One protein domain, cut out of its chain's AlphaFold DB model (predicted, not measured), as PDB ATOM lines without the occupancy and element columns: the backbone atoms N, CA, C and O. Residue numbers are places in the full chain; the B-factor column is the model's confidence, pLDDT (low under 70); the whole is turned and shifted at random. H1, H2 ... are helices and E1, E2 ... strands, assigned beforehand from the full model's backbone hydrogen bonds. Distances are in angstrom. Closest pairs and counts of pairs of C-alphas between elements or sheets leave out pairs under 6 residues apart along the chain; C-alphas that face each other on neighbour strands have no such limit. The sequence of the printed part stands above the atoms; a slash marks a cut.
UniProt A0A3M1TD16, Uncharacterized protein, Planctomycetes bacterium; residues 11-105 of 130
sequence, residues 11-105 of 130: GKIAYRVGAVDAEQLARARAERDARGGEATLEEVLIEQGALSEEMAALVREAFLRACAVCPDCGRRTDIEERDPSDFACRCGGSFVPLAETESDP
ATOM      1  N   GLY A  11     178.264 145.291 249.197       87.88
ATOM      2  CA  GLY A  11     177.537 144.402 248.292       87.88
ATOM      3  C   GLY A  11     177.247 143.010 248.869       87.88
ATOM      4  O   GLY A  11     176.172 142.465 248.629       87.88
ATOM      5  N   LYS A  12     178.168 142.434 249.661       86.56
ATOM      6  CA  LYS A  12     177.941 141.149 250.352       86.56
ATOM      7  C   LYS A  12     176.804 141.276 251.368       86.56
ATOM      8  O   LYS A  12     175.943 140.401 251.433       86.56
ATOM      9  N   ILE A  13     176.796 142.361 252.141       90.06
ATOM     10  CA  ILE A  13     175.772 142.605 253.160       90.06
ATOM     11  C   ILE A  13     174.423 142.919 252.518       90.06
ATOM     12  O   ILE A  13     173.437 142.299 252.908       90.06
ATOM     13  N   ALA A  14     174.386 143.776 251.494       90.06
ATOM     14  CA  ALA A  14     173.179 144.114 250.743       90.06
ATOM     15  C   ALA A  14     172.470 142.860 250.208       90.06
ATOM     16  O   ALA A  14     171.263 142.699 250.383       90.06
ATOM     17  N   TYR A  15     173.234 141.934 249.619       91.44
ATOM     18  CA  TYR A  15     172.706 140.656 249.147       91.44
ATOM     19  C   TYR A  15     172.191 139.782 250.296       91.44
ATOM     20  O   TYR A  15     171.095 139.231 250.234       91.44
ATOM     21  N   ARG A  16     172.964 139.673 251.383       88.75
ATOM     22  CA  ARG A  16     172.626 138.817 252.526       88.75
ATOM     23  C   ARG A  16     171.348 139.252 253.242       88.75
ATOM     24  O   ARG A  16     170.591 138.393 253.684       88.75
ATOM     25  N   VAL A  17     171.106 140.557 253.357       88.06
ATOM     26  CA  VAL A  17     169.874 141.089 253.967       88.06
ATOM     27  C   VAL A  17     168.692 141.121 252.991       88.06
ATOM     28  O   VAL A  17     167.606 141.550 253.366       88.06
ATOM     29  N   GLY A  18     168.885 140.662 251.749       90.12
ATOM     30  CA  GLY A  18     167.850 140.631 250.718       90.12
ATOM     31  C   GLY A  18     167.485 142.006 250.159       90.12
ATOM     32  O   GLY A  18     166.426 142.145 249.553       90.12
ATOM     33  N   ALA A  19     168.333 143.019 250.364       90.81
ATOM     34  CA  ALA A  19     168.113 144.361 249.834       90.81
ATOM     35  C   ALA A  19     168.362 144.436 248.321       90.81
ATOM     36  O   ALA A  19     167.778 145.276 247.648       90.81
ATOM     37  N   VAL A  20     169.225 143.557 247.804       92.31
ATOM     38  CA  VAL A  20     169.505 143.394 246.373       92.31
ATOM     39  C   VAL A  20     169.630 141.910 246.043       92.31
ATOM     40  O   VAL A  20     170.039 141.110 246.889       92.31
ATOM     41  N   ASP A  21     169.328 141.532 244.808       93.88
ATOM     42  CA  ASP A  21     169.579 140.190 244.293       93.88
ATOM     43  C   ASP A  21     170.960 140.064 243.613       93.88
ATOM     44  O   ASP A  21     171.734 141.021 243.487       93.88
ATOM     45  N   ALA A  22     171.302 138.841 243.199       92.00
ATOM     46  CA  ALA A  22     172.589 138.550 242.573       92.00
ATOM     47  C   ALA A  22     172.757 139.220 241.196       92.00
ATOM     48  O   ALA A  22     173.879 139.568 240.823       92.00
ATOM     49  N   GLU A  23     171.670 139.401 240.443       93.12
ATOM     50  CA  GLU A  23     171.698 140.021 239.118       93.12
ATOM     51  C   GLU A  23     171.919 141.534 239.236       93.12
ATOM     52  O   GLU A  23     172.791 142.091 238.564       93.12
ATOM     53  N   GLN A  24     171.185 142.184 240.137       93.19
ATOM     54  CA  GLN A  24     171.338 143.594 240.484       93.19
ATOM     55  C   GLN A  24     172.760 143.880 240.971       93.19
ATOM     56  O   GLN A  24     173.411 144.807 240.490       93.19
ATOM     57  N   LEU A  25     173.288 143.038 241.864       92.06
ATOM     58  CA  LEU A  25     174.647 143.193 242.372       92.06
ATOM     59  C   LEU A  25     175.706 143.018 241.273       92.06
ATOM     60  O   LEU A  25     176.675 143.777 241.228       92.06
ATOM     61  N   ALA A  26     175.541 142.036 240.381       91.06
ATOM     62  CA  ALA A  26     176.458 141.829 239.261       91.06
ATOM     63  C   ALA A  26     176.453 143.023 238.295       91.06
ATOM     64  O   ALA A  26     177.514 143.487 237.875       91.06
ATOM     65  N   ARG A  27     175.265 143.556 237.991       92.25
ATOM     66  CA  ARG A  27     175.087 144.728 237.129       92.25
ATOM     67  C   ARG A  27     175.729 145.976 237.727       92.25
ATOM     68  O   ARG A  27     176.464 146.671 237.029       92.25
ATOM     69  N   ALA A  28     175.508 146.230 239.013       91.44
ATOM     70  CA  ALA A  28     176.094 147.369 239.710       91.44
ATOM     71  C   ALA A  28     177.626 147.295 239.778       91.44
ATOM     72  O   ALA A  28     178.297 148.303 239.567       91.44
ATOM     73  N   ARG A  29     178.205 146.104 239.991       89.31
ATOM     74  CA  ARG A  29     179.667 145.918 239.942       89.31
ATOM     75  C   ARG A  29     180.229 146.210 238.553       89.31
ATOM     76  O   ARG A  29     181.179 146.974 238.446       89.31
ATOM     77  N   ALA A  30     179.612 145.660 237.508       90.62
ATOM     78  CA  ALA A  30     180.049 145.888 236.134       90.62
ATOM     79  C   ALA A  30     180.006 147.377 235.750       90.62
ATOM     80  O   ALA A  30     180.931 147.879 235.117       90.62
ATOM     81  N   GLU A  31     178.956 148.091 236.157       90.56
ATOM     82  CA  GLU A  31     178.837 149.525 235.898       90.56
ATOM     83  C   GLU A  31     179.847 150.350 236.699       90.56
ATOM     84  O   GLU A  31     180.512 151.218 236.139       90.56
ATOM     85  N   ARG A  32     180.027 150.054 237.985       88.81
ATOM     86  CA  ARG A  32     181.046 150.702 238.813       88.81
ATOM     87  C   ARG A  32     182.453 150.526 238.233       88.81
ATOM     88  O   ARG A  32     183.216 151.487 238.167       88.81
ATOM     89  N   ASP A  33     182.784 149.313 237.800       86.44
ATOM     90  CA  ASP A  33     184.082 149.004 237.199       86.44
ATOM     91  C   ASP A  33     184.258 149.754 235.866       86.44
ATOM     92  O   ASP A  33     185.334 150.286 235.591       86.44
ATOM     93  N   ALA A  34     183.189 149.890 235.071       88.06
ATOM     94  CA  ALA A  34     183.190 150.709 233.857       88.06
ATOM     95  C   ALA A  34     183.383 152.212 234.137       88.06
ATOM     96  O   ALA A  34     183.941 152.921 233.300       88.06
ATOM     97  N   ARG A  35     182.962 152.689 235.315       85.06
ATOM     98  CA  ARG A  35     183.163 154.065 235.801       85.06
ATOM     99  C   ARG A  35     184.536 154.291 236.450       85.06
ATOM    100  O   ARG A  35     184.796 155.377 236.951       85.06
ATOM    101  N   GLY A  36     185.417 153.288 236.482       75.94
ATOM    102  CA  GLY A  36     186.797 153.460 236.945       75.94
ATOM    103  C   GLY A  36     186.944 153.870 238.416       75.94
ATOM    104  O   GLY A  36     187.930 154.510 238.765       75.94
ATOM    105  N   GLY A  37     185.978 153.521 239.274       68.06
ATOM    106  CA  GLY A  37     186.033 153.821 240.711       68.06
ATOM    107  C   GLY A  37     185.600 155.239 241.102       68.06
ATOM    108  O   GLY A  37     185.718 155.592 242.272       68.06
ATOM    109  N   GLU A  38     185.070 156.038 240.170       74.50
ATOM    110  CA  GLU A  38     184.514 157.367 240.475       74.50
ATOM    111  C   GLU A  38     183.215 157.305 241.297       74.50
ATOM    112  O   GLU A  38     182.883 158.261 241.991       74.50
ATOM    113  N   ALA A  39     182.497 156.180 241.232       79.88
ATOM    114  CA  ALA A  39     181.279 155.930 241.995       79.88
ATOM    115  C   ALA A  39     181.455 154.710 242.905       79.88
ATOM    116  O   ALA A  39     182.089 153.714 242.544       79.88
ATOM    117  N   THR A  40     180.860 154.765 244.087       85.94
ATOM    118  CA  THR A  40     180.764 153.640 245.014       85.94
ATOM    119  C   THR A  40     179.734 152.621 244.532       85.94
ATOM    120  O   THR A  40     178.816 152.926 243.773       85.94
ATOM    121  N   LEU A  41     179.857 151.373 244.998       87.69
ATOM    122  CA  LEU A  41     178.860 150.345 244.681       87.69
ATOM    123  C   LEU A  41     177.465 150.716 245.212       87.69
ATOM    124  O   LEU A  41     176.465 150.363 244.599       87.69
ATOM    125  N   GLU A  42     177.407 151.420 246.341       89.12
ATOM    126  CA  GLU A  42     176.164 151.911 246.928       89.12
ATOM    127  C   GLU A  42     175.488 152.963 246.044       89.12
ATOM    128  O   GLU A  42     174.315 152.807 245.717       89.12
ATOM    129  N   GLU A  43     176.230 153.982 245.599       89.00
ATOM    130  CA  GLU A  43     175.714 155.017 244.692       89.00
ATOM    131  C   GLU A  43     175.169 154.396 243.406       89.00
ATOM    132  O   GLU A  43     174.049 154.697 243.006       89.00
ATOM    133  N   VAL A  44     175.901 153.450 242.808       90.88
ATOM    134  CA  VAL A  44     175.443 152.756 241.594       90.88
ATOM    135  C   VAL A  44     174.162 151.954 241.852       90.88
ATOM    136  O   VAL A  44     173.251 151.968 241.024       90.88
ATOM    137  N   LEU A  45     174.045 151.273 242.996       91.94
ATOM    138  CA  LEU A  45     172.825 150.540 243.356       91.94
ATOM    139  C   LEU A  45     171.617 151.471 243.548       91.94
ATOM    140  O   LEU A  45     170.504 151.105 243.164       91.94
ATOM    141  N   ILE A  46     171.833 152.665 244.106       92.50
ATOM    142  CA  ILE A  46     170.789 153.681 244.282       92.50
ATOM    143  C   ILE A  46     170.379 154.282 242.934       92.50
ATOM    144  O   ILE A  46     169.191 154.337 242.618       92.50
ATOM    145  N   GLU A  47     171.345 154.664 242.098       92.69
ATOM    146  CA  GLU A  47     171.098 155.229 240.766       92.69
ATOM    147  C   GLU A  47     170.342 154.266 239.842       92.69
ATOM    148  O   GLU A  47     169.470 154.687 239.081       92.69
ATOM    149  N   GLN A  48     170.632 152.964 239.927       91.44
ATOM    150  CA  GLN A  48     169.915 151.930 239.174       91.44
ATOM    151  C   GLN A  48     168.493 151.666 239.704       91.44
ATOM    152  O   GLN A  48     167.746 150.901 239.091       91.44
ATOM    153  N   GLY A  49     168.117 152.245 240.849       91.38
ATOM    154  CA  GLY A  49     166.861 151.952 241.541       91.38
ATOM    155  C   GLY A  49     166.802 150.541 242.133       91.38
ATOM    156  O   GLY A  49     165.724 150.076 242.498       91.38
ATOM    157  N   ALA A  50     167.944 149.849 242.217       90.75
ATOM    158  CA  ALA A  50     168.052 148.544 242.864       90.75
ATOM    159  C   ALA A  50     167.992 148.668 244.393       90.75
ATOM    160  O   ALA A  50     167.596 147.726 245.072       90.75
ATOM    161  N   LEU A  51     168.357 149.836 244.924       91.94
ATOM    162  CA  LEU A  51     168.346 150.155 246.344       91.94
ATOM    163  C   LEU A  51     167.732 151.546 246.554       91.94
ATOM    164  O   LEU A  51     168.046 152.478 245.822       91.94
ATOM    165  N   SER A  52     166.857 151.718 247.545       92.00
ATOM    166  CA  SER A  52     166.428 153.058 247.973       92.00
ATOM    167  C   SER A  52     167.419 153.639 248.982       92.00
ATOM    168  O   SER A  52     168.124 152.883 249.648       92.00
ATOM    169  N   GLU A  53     167.445 154.962 249.169       89.44
ATOM    170  CA  GLU A  53     168.291 155.586 250.203       89.44
ATOM    171  C   GLU A  53     167.979 155.068 251.619       89.44
ATOM    172  O   GLU A  53     168.886 154.858 252.426       89.44
ATOM    173  N   GLU A  54     166.701 154.808 251.913       88.75
ATOM    174  CA  GLU A  54     166.275 154.231 253.193       88.75
ATOM    175  C   GLU A  54     166.808 152.802 253.364       88.75
ATOM    176  O   GLU A  54     167.363 152.458 254.408       88.75
ATOM    177  N   MET A  55     166.724 151.977 252.315       88.88
ATOM    178  CA  MET A  55     167.263 150.619 252.351       88.88
ATOM    179  C   MET A  55     168.794 150.625 252.416       88.88
ATOM    180  O   MET A  55     169.383 149.813 253.125       88.88
ATOM    181  N   ALA A  56     169.450 151.571 251.743       88.94
ATOM    182  CA  ALA A  56     170.889 151.769 251.841       88.94
ATOM    183  C   ALA A  56     171.313 152.082 253.278       88.94
ATOM    184  O   ALA A  56     172.268 151.486 253.768       88.94
ATOM    185  N   ALA A  57     170.559 152.919 254.001       87.50
ATOM    186  CA  ALA A  57     170.809 153.179 255.417       87.50
ATOM    187  C   ALA A  57     170.743 151.905 256.273       87.50
ATOM    188  O   ALA A  57     171.631 151.675 257.094       87.50
ATOM    189  N   LEU A  58     169.749 151.043 256.036       88.12
ATOM    190  CA  LEU A  58     169.624 149.760 256.738       88.12
ATOM    191  C   LEU A  58     170.778 148.804 256.408       88.12
ATOM    192  O   LEU A  58     171.301 148.127 257.294       88.12
ATOM    193  N   VAL A  59     171.214 148.763 255.145       89.38
ATOM    194  CA  VAL A  59     172.377 147.964 254.732       89.38
ATOM    195  C   VAL A  59     173.657 148.496 255.376       89.38
ATOM    196  O   VAL A  59     174.468 147.692 255.836       89.38
ATOM    197  N   ARG A  60     173.841 149.822 255.460       87.00
ATOM    198  CA  ARG A  60     174.978 150.442 256.160       87.00
ATOM    199  C   ARG A  60     174.991 150.038 257.630       87.00
ATOM    200  O   ARG A  60     176.012 149.562 258.113       87.00
ATOM    201  N   GLU A  61     173.855 150.119 258.318       86.06
ATOM    202  CA  GLU A  61     173.751 149.686 259.714       86.06
ATOM    203  C   GLU A  61     174.086 148.194 259.883       86.06
ATOM    204  O   GLU A  61     174.862 147.813 260.765       86.06
ATOM    205  N   ALA A  62     173.557 147.337 259.005       87.31
ATOM    206  CA  ALA A  62     173.879 145.914 259.003       87.31
ATOM    207  C   ALA A  62     175.373 145.659 258.734       87.31
ATOM    208  O   ALA A  62     175.968 144.773 259.347       87.31
ATOM    209  N   PHE A  63     175.994 146.450 257.854       86.31
ATOM    210  CA  PHE A  63     177.422 146.375 257.566       86.31
ATOM    211  C   PHE A  63     178.254 146.757 258.790       86.31
ATOM    212  O   PHE A  63     179.171 146.013 259.129       86.31
ATOM    213  N   LEU A  64     177.917 147.840 259.497       83.25
ATOM    214  CA  LEU A  64     178.628 148.256 260.714       83.25
ATOM    215  C   LEU A  64     178.616 147.169 261.792       83.25
ATOM    216  O   LEU A  64     179.634 146.917 262.436       83.25
ATOM    217  N   ARG A  65     177.476 146.497 261.971       84.56
ATOM    218  CA  ARG A  65     177.327 145.415 262.958       84.56
ATOM    219  C   ARG A  65     178.090 144.151 262.573       84.56
ATOM    220  O   ARG A  65     178.572 143.443 263.450       84.56
ATOM    221  N   ALA A  66     178.191 143.863 261.277       84.62
ATOM    222  CA  ALA A  66     178.872 142.679 260.763       84.62
ATOM    223  C   ALA A  66     180.376 142.902 260.515       84.62
ATOM    224  O   ALA A  66     181.116 141.940 260.315       84.62
ATOM    225  N   CYS A  67     180.847 144.150 260.500       86.00
ATOM    226  CA  CYS A  67     182.223 144.511 260.181       86.00
ATOM    227  C   CYS A  67     183.035 144.756 261.449       86.00
ATOM    228  O   CYS A  67     182.625 145.523 262.312       86.00
ATOM    229  N   ALA A  68     184.227 144.171 261.534       84.50
ATOM    230  CA  ALA A  68     185.255 144.615 262.465       84.50
ATOM    231  C   ALA A  68     186.425 145.229 261.704       84.50
ATOM    232  O   ALA A  68     186.826 144.732 260.647       84.50
ATOM    233  N   VAL A  69     187.007 146.283 262.270       84.62
ATOM    234  CA  VAL A  69     188.165 146.990 261.727       84.62
ATOM    235  C   VAL A  69     189.355 146.845 262.668       84.62
ATOM    236  O   VAL A  69     189.208 146.827 263.882       84.62
ATOM    237  N   CYS A  70     190.557 146.716 262.123       84.44
ATOM    238  CA  CYS A  70     191.775 146.858 262.908       84.44
ATOM    239  C   CYS A  70     192.182 148.340 262.920       84.44
ATOM    240  O   CYS A  70     192.489 148.862 261.846       84.44
ATOM    241  N   PRO A  71     192.226 149.015 264.082       80.88
ATOM    242  CA  PRO A  71     192.547 150.440 264.150       80.88
ATOM    243  C   PRO A  71     193.999 150.725 263.742       80.88
ATOM    244  O   PRO A  71     194.287 151.789 263.207       80.88
ATOM    245  N   ASP A  72     194.903 149.755 263.913       82.75
ATOM    246  CA  ASP A  72     196.325 149.919 263.599       82.75
ATOM    247  C   ASP A  72     196.622 149.930 262.094       82.75
ATOM    248  O   ASP A  72     197.607 150.517 261.656       82.75
ATOM    249  N   CYS A  73     195.819 149.233 261.279       79.75
ATOM    250  CA  CYS A  73     196.104 149.096 259.847       79.75
ATOM    251  C   CYS A  73     194.885 149.225 258.923       79.75
ATOM    252  O   CYS A  73     194.994 148.919 257.737       79.75
ATOM    253  N   GLY A  74     193.711 149.566 259.455       78.62
ATOM    254  CA  GLY A  74     192.469 149.773 258.703       78.62
ATOM    255  C   GLY A  74     191.874 148.530 258.033       78.62
ATOM    256  O   GLY A  74     190.900 148.641 257.291       78.62
ATOM    257  N   ARG A  75     192.430 147.326 258.254       80.25
ATOM    258  CA  ARG A  75     191.883 146.095 257.656       80.25
ATOM    259  C   ARG A  75     190.494 145.830 258.210       80.25
ATOM    260  O   ARG A  75     190.278 146.002 259.403       80.25
ATOM    261  N   ARG A  76     189.611 145.309 257.361       82.31
ATOM    262  CA  ARG A  76     188.247 144.914 257.727       82.31
ATOM    263  C   ARG A  76     188.053 143.408 257.641       82.31
ATOM    264  O   ARG A  76     188.711 142.739 256.841       82.31
ATOM    265  N   THR A  77     187.159 142.884 258.464       82.19
ATOM    266  CA  THR A  77     186.780 141.471 258.493       82.19
ATOM    267  C   THR A  77     185.295 141.336 258.788       82.19
ATOM    268  O   THR A  77     184.720 142.176 259.476       82.19
ATOM    269  N   ASP A  78     184.704 140.259 258.286       84.19
ATOM    270  CA  ASP A  78     183.385 139.805 258.716       84.19
ATOM    271  C   ASP A  78     183.500 139.236 260.143       84.19
ATOM    272  O   ASP A  78     184.390 138.419 260.396       84.19
ATOM    273  N   ILE A  79     182.678 139.726 261.073       80.00
ATOM    274  CA  ILE A  79     182.600 139.269 262.470       80.00
ATOM    275  C   ILE A  79     181.830 137.958 262.559       80.00
ATOM    276  O   ILE A  79     182.215 137.074 263.314       80.00
ATOM    277  N   GLU A  80     180.742 137.829 261.801       75.19
ATOM    278  CA  GLU A  80     179.808 136.709 261.942       75.19
ATOM    279  C   GLU A  80     180.389 135.411 261.384       75.19
ATOM    280  O   GLU A  80     180.076 134.326 261.867       75.19
ATOM    281  N   GLU A  81     181.271 135.512 260.390       71.81
ATOM    282  CA  GLU A  81     181.993 134.361 259.839       71.81
ATOM    283  C   GLU A  81     183.292 134.037 260.590       71.81
ATOM    284  O   GLU A  81     184.013 133.110 260.207       71.81
ATOM    285  N   ARG A  82     183.624 134.790 261.644       69.50
ATOM    286  CA  ARG A  82     184.885 134.648 262.370       69.50
ATOM    287  C   ARG A  82     184.657 134.134 263.782       69.50
ATOM    288  O   ARG A  82     183.703 134.507 264.455       69.50
ATOM    289  N   ASP A  83     185.561 133.274 264.240       68.88
ATOM    290  CA  ASP A  83     185.526 132.810 265.622       68.88
ATOM    291  C   ASP A  83     185.796 134.000 266.570       68.88
ATOM    292  O   ASP A  83     186.802 134.698 266.376       68.88
ATOM    293  N   PRO A  84     184.953 134.235 267.596       65.12
ATOM    294  CA  PRO A  84     185.158 135.268 268.618       65.12
ATOM    295  C   PRO A  84     186.540 135.230 269.281       65.12
ATOM    296  O   PRO A  84     187.021 136.245 269.778       65.12
ATOM    297  N   SER A  85     187.193 134.066 269.284       66.75
ATOM    298  CA  SER A  85     188.526 133.868 269.853       66.75
ATOM    299  C   SER A  85     189.691 134.208 268.905       66.75
ATOM    300  O   SER A  85     190.824 134.300 269.374       66.75
ATOM    301  N   ASP A  86     189.450 134.461 267.607       71.94
ATOM    302  CA  ASP A  86     190.481 134.806 266.604       71.94
ATOM    303  C   ASP A  86     190.265 136.206 265.999       71.94
ATOM    304  O   ASP A  86     190.129 136.378 264.785       71.94
ATOM    305  N   PHE A  87     190.283 137.241 266.840       76.81
ATOM    306  CA  PHE A  87     190.240 138.648 266.412       76.81
ATOM    307  C   PHE A  87     191.628 139.255 266.154       76.81
ATOM    308  O   PHE A  87     191.764 140.464 265.989       76.81
ATOM    309  N   ALA A  88     192.678 138.439 266.044       81.69
ATOM    310  CA  ALA A  88     194.018 138.943 265.762       81.69
ATOM    311  C   ALA A  88     194.126 139.505 264.331       81.69
ATOM    312  O   ALA A  88     193.682 138.898 263.346       81.69
ATOM    313  N   CYS A  89     194.742 140.676 264.193       81.62
ATOM    314  CA  CYS A  89     195.113 141.253 262.910       81.62
ATOM    315  C   CYS A  89     196.544 140.868 262.523       81.62
ATOM    316  O   CYS A  89     197.429 140.725 263.361       81.62
ATOM    317  N   ARG A  90     196.807 140.749 261.214       79.81
ATOM    318  CA  ARG A  90     198.137 140.401 260.681       79.81
ATOM    319  C   ARG A  90     199.205 141.458 260.990       79.81
ATOM    320  O   ARG A  90     200.383 141.128 260.976       79.81
ATOM    321  N   CYS A  91     198.817 142.706 261.253       79.69
ATOM    322  CA  CYS A  91     199.755 143.749 261.682       79.69
ATOM    323  C   CYS A  91     200.205 143.603 263.147       79.69
ATOM    324  O   CYS A  91     201.023 144.397 263.593       79.69
ATOM    325  N   GLY A  92     199.673 142.627 263.892       81.81
ATOM    326  CA  GLY A  92     199.890 142.480 265.334       81.81
ATOM    327  C   GLY A  92     198.834 143.183 266.192       81.81
ATOM    328  O   GLY A  92     198.775 142.932 267.391       81.81
ATOM    329  N   GLY A  93     197.982 144.014 265.584       84.12
ATOM    330  CA  GLY A  93     196.812 144.608 266.228       84.12
ATOM    331  C   GLY A  93     195.664 143.617 266.426       84.12
ATOM    332  O   GLY A  93     195.765 142.437 266.082       84.12
ATOM    333  N   SER A  94     194.532 144.106 266.925       84.75
ATOM    334  CA  SER A  94     193.289 143.332 267.035       84.75
ATOM    335  C   SER A  94     192.172 144.001 266.248       84.75
ATOM    336  O   SER A  94     192.126 145.222 266.121       84.75
ATOM    337  N   PHE A  95     191.291 143.194 265.675       84.44
ATOM    338  CA  PHE A  95     190.049 143.677 265.099       84.44
ATOM    339  C   PHE A  95     189.102 144.074 266.235       84.44
ATOM    340  O   PHE A  95     188.998 143.361 267.230       84.44
ATOM    341  N   VAL A  96     188.415 145.197 266.071       84.25
ATOM    342  CA  VAL A  96     187.355 145.664 266.966       84.25
ATOM    343  C   VAL A  96     186.075 145.853 266.155       84.25
ATOM    344  O   VAL A  96     186.165 146.279 264.998       84.25
ATOM    345  N   PRO A  97     184.895 145.503 266.692       84.00
ATOM    346  CA  PRO A  97     183.639 145.714 265.990       84.00
ATOM    347  C   PRO A  97     183.434 147.175 265.599       84.00
ATOM    348  O   PRO A  97     183.571 148.078 266.423       84.00
ATOM    349  N   LEU A  98     183.099 147.406 264.329       78.44
ATOM    350  CA  LEU A  98     182.985 148.750 263.773       78.44
ATOM    351  C   LEU A  98     181.818 149.511 264.423       78.44
ATOM    352  O   LEU A  98     181.961 150.685 264.759       78.44
ATOM    353  N   ALA A  99     180.717 148.809 264.704       73.00
ATOM    354  CA  ALA A  99     179.579 149.331 265.461       73.00
ATOM    355  C   ALA A  99     179.922 149.794 266.891       73.00
ATOM    356  O   ALA A  99     179.181 150.590 267.454       73.00
ATOM    357  N   GLU A 100     181.011 149.306 267.494       68.31
ATOM    358  CA  GLU A 100     181.467 149.770 268.814       68.31
ATOM    359  C   GLU A 100     182.427 150.964 268.709       68.31
ATOM    360  O   GLU A 100     182.586 151.719 269.668       68.31
ATOM    361  N   THR A 101     183.065 151.154 267.551       61.34
ATOM    362  CA  THR A 101     183.931 152.310 267.274       61.34
ATOM    363  C   THR A 101     183.189 153.536 266.747       61.34
ATOM    364  O   THR A 101     183.691 154.646 266.917       61.34
ATOM    365  N   GLU A 102     182.015 153.375 266.134       53.16
ATOM    366  CA  GLU A 102     181.197 154.492 265.648       53.16
ATOM    367  C   GLU A 102     180.012 154.746 266.586       53.16
ATOM    368  O   GLU A 102     179.062 153.971 266.645       53.16
ATOM    369  N   SER A 103     180.052 155.866 267.314       47.75
ATOM    370  CA  SER A 103     178.952 156.291 268.192       47.75
ATOM    371  C   SER A 103     177.722 156.814 267.432       47.75
ATOM    372  O   SER A 103     176.692 157.044 268.063       47.75
ATOM    373  N   ASP A 104     177.815 157.027 266.112       46.81
ATOM    374  CA  ASP A 104     176.730 157.553 265.275       46.81
ATOM    375  C   ASP A 104     176.691 156.860 263.889       46.81
ATOM    376  O   ASP A 104     177.563 157.109 263.054       46.81
ATOM    377  N   PRO A 105     175.691 156.003 263.608       47.16
ATOM    378  CA  PRO A 105     175.585 155.262 262.348       47.16
ATOM    379  C   PRO A 105     175.208 156.128 261.131       47.16
ATOM    380  O   PRO A 105     175.195 155.617 260.011       47.16
TER     381      PRO A 105
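What this domain is: This is residues 11 to 105 of the 130 residues of an uncharacterized protein of Planctomycetes bacterium (UniProt A0A3M1TD16). The long helix H4 bridges two lobes: H1, H2 and H3 make one, and the small E1 and E2 hairpin, the loop of residues 79 to 97 and short H5 gather at its last end as the other. The printed part has 95 residues, with five named helices and two named strands in the order H1 H2 H3 H4 E1 E2 H5; the class is mostly helix and the sheet, E1 - E2, is antiparallel. It is only just compact, close to loose, with a radius of gyration of the C-alphas of 14.8 A, and spans 40 by 26 by 24 A.

How they stand to each other: Begin at the hairpin of E1, residues 67 to 69, and E2, residues 76 to 78, antiparallel at 148 degrees: N 68 and O 77 are within hydrogen-bond range at 2.9 A. H4, residues 53 to 66, is the hub. With residues 64 to 66 alone it touches H5, residues 98 to 101; the closest C-alphas, of Leu 64 and Ala 99, are 5.0 A apart. With residues 59 to 63 alone it touches H1, residues 11 to 16, about perpendicular at 87 degrees; closest are C-alphas 14 and 59, 5.6 A. H3, residues 41 to 47, touches H2, residues 22 to 34, about perpendicular at 80 degrees; closest are C-alphas 28 and 44, 5.7 A. H2 and H4 are apart. Every O i to N i+4 pair is within hydrogen-bond range in H1, H2, H3 and H4; H5 is too short for one.

Where its parts are: Find C-alpha 53 at (168.291, 155.586, 250.203); H4 runs 19.7 A from there to C-alpha 66 at (178.872, 142.679, 260.763). H2 measures 18.3 A.

The domain as a whole: The farthest C-alphas, of Gly 49 and Gly 92, are 41.8 A apart. The printed part has no cut; the link E2 to H5 is long. Look for pLDDT under 70 at residues 37, 82 to 85 and 100 to 105.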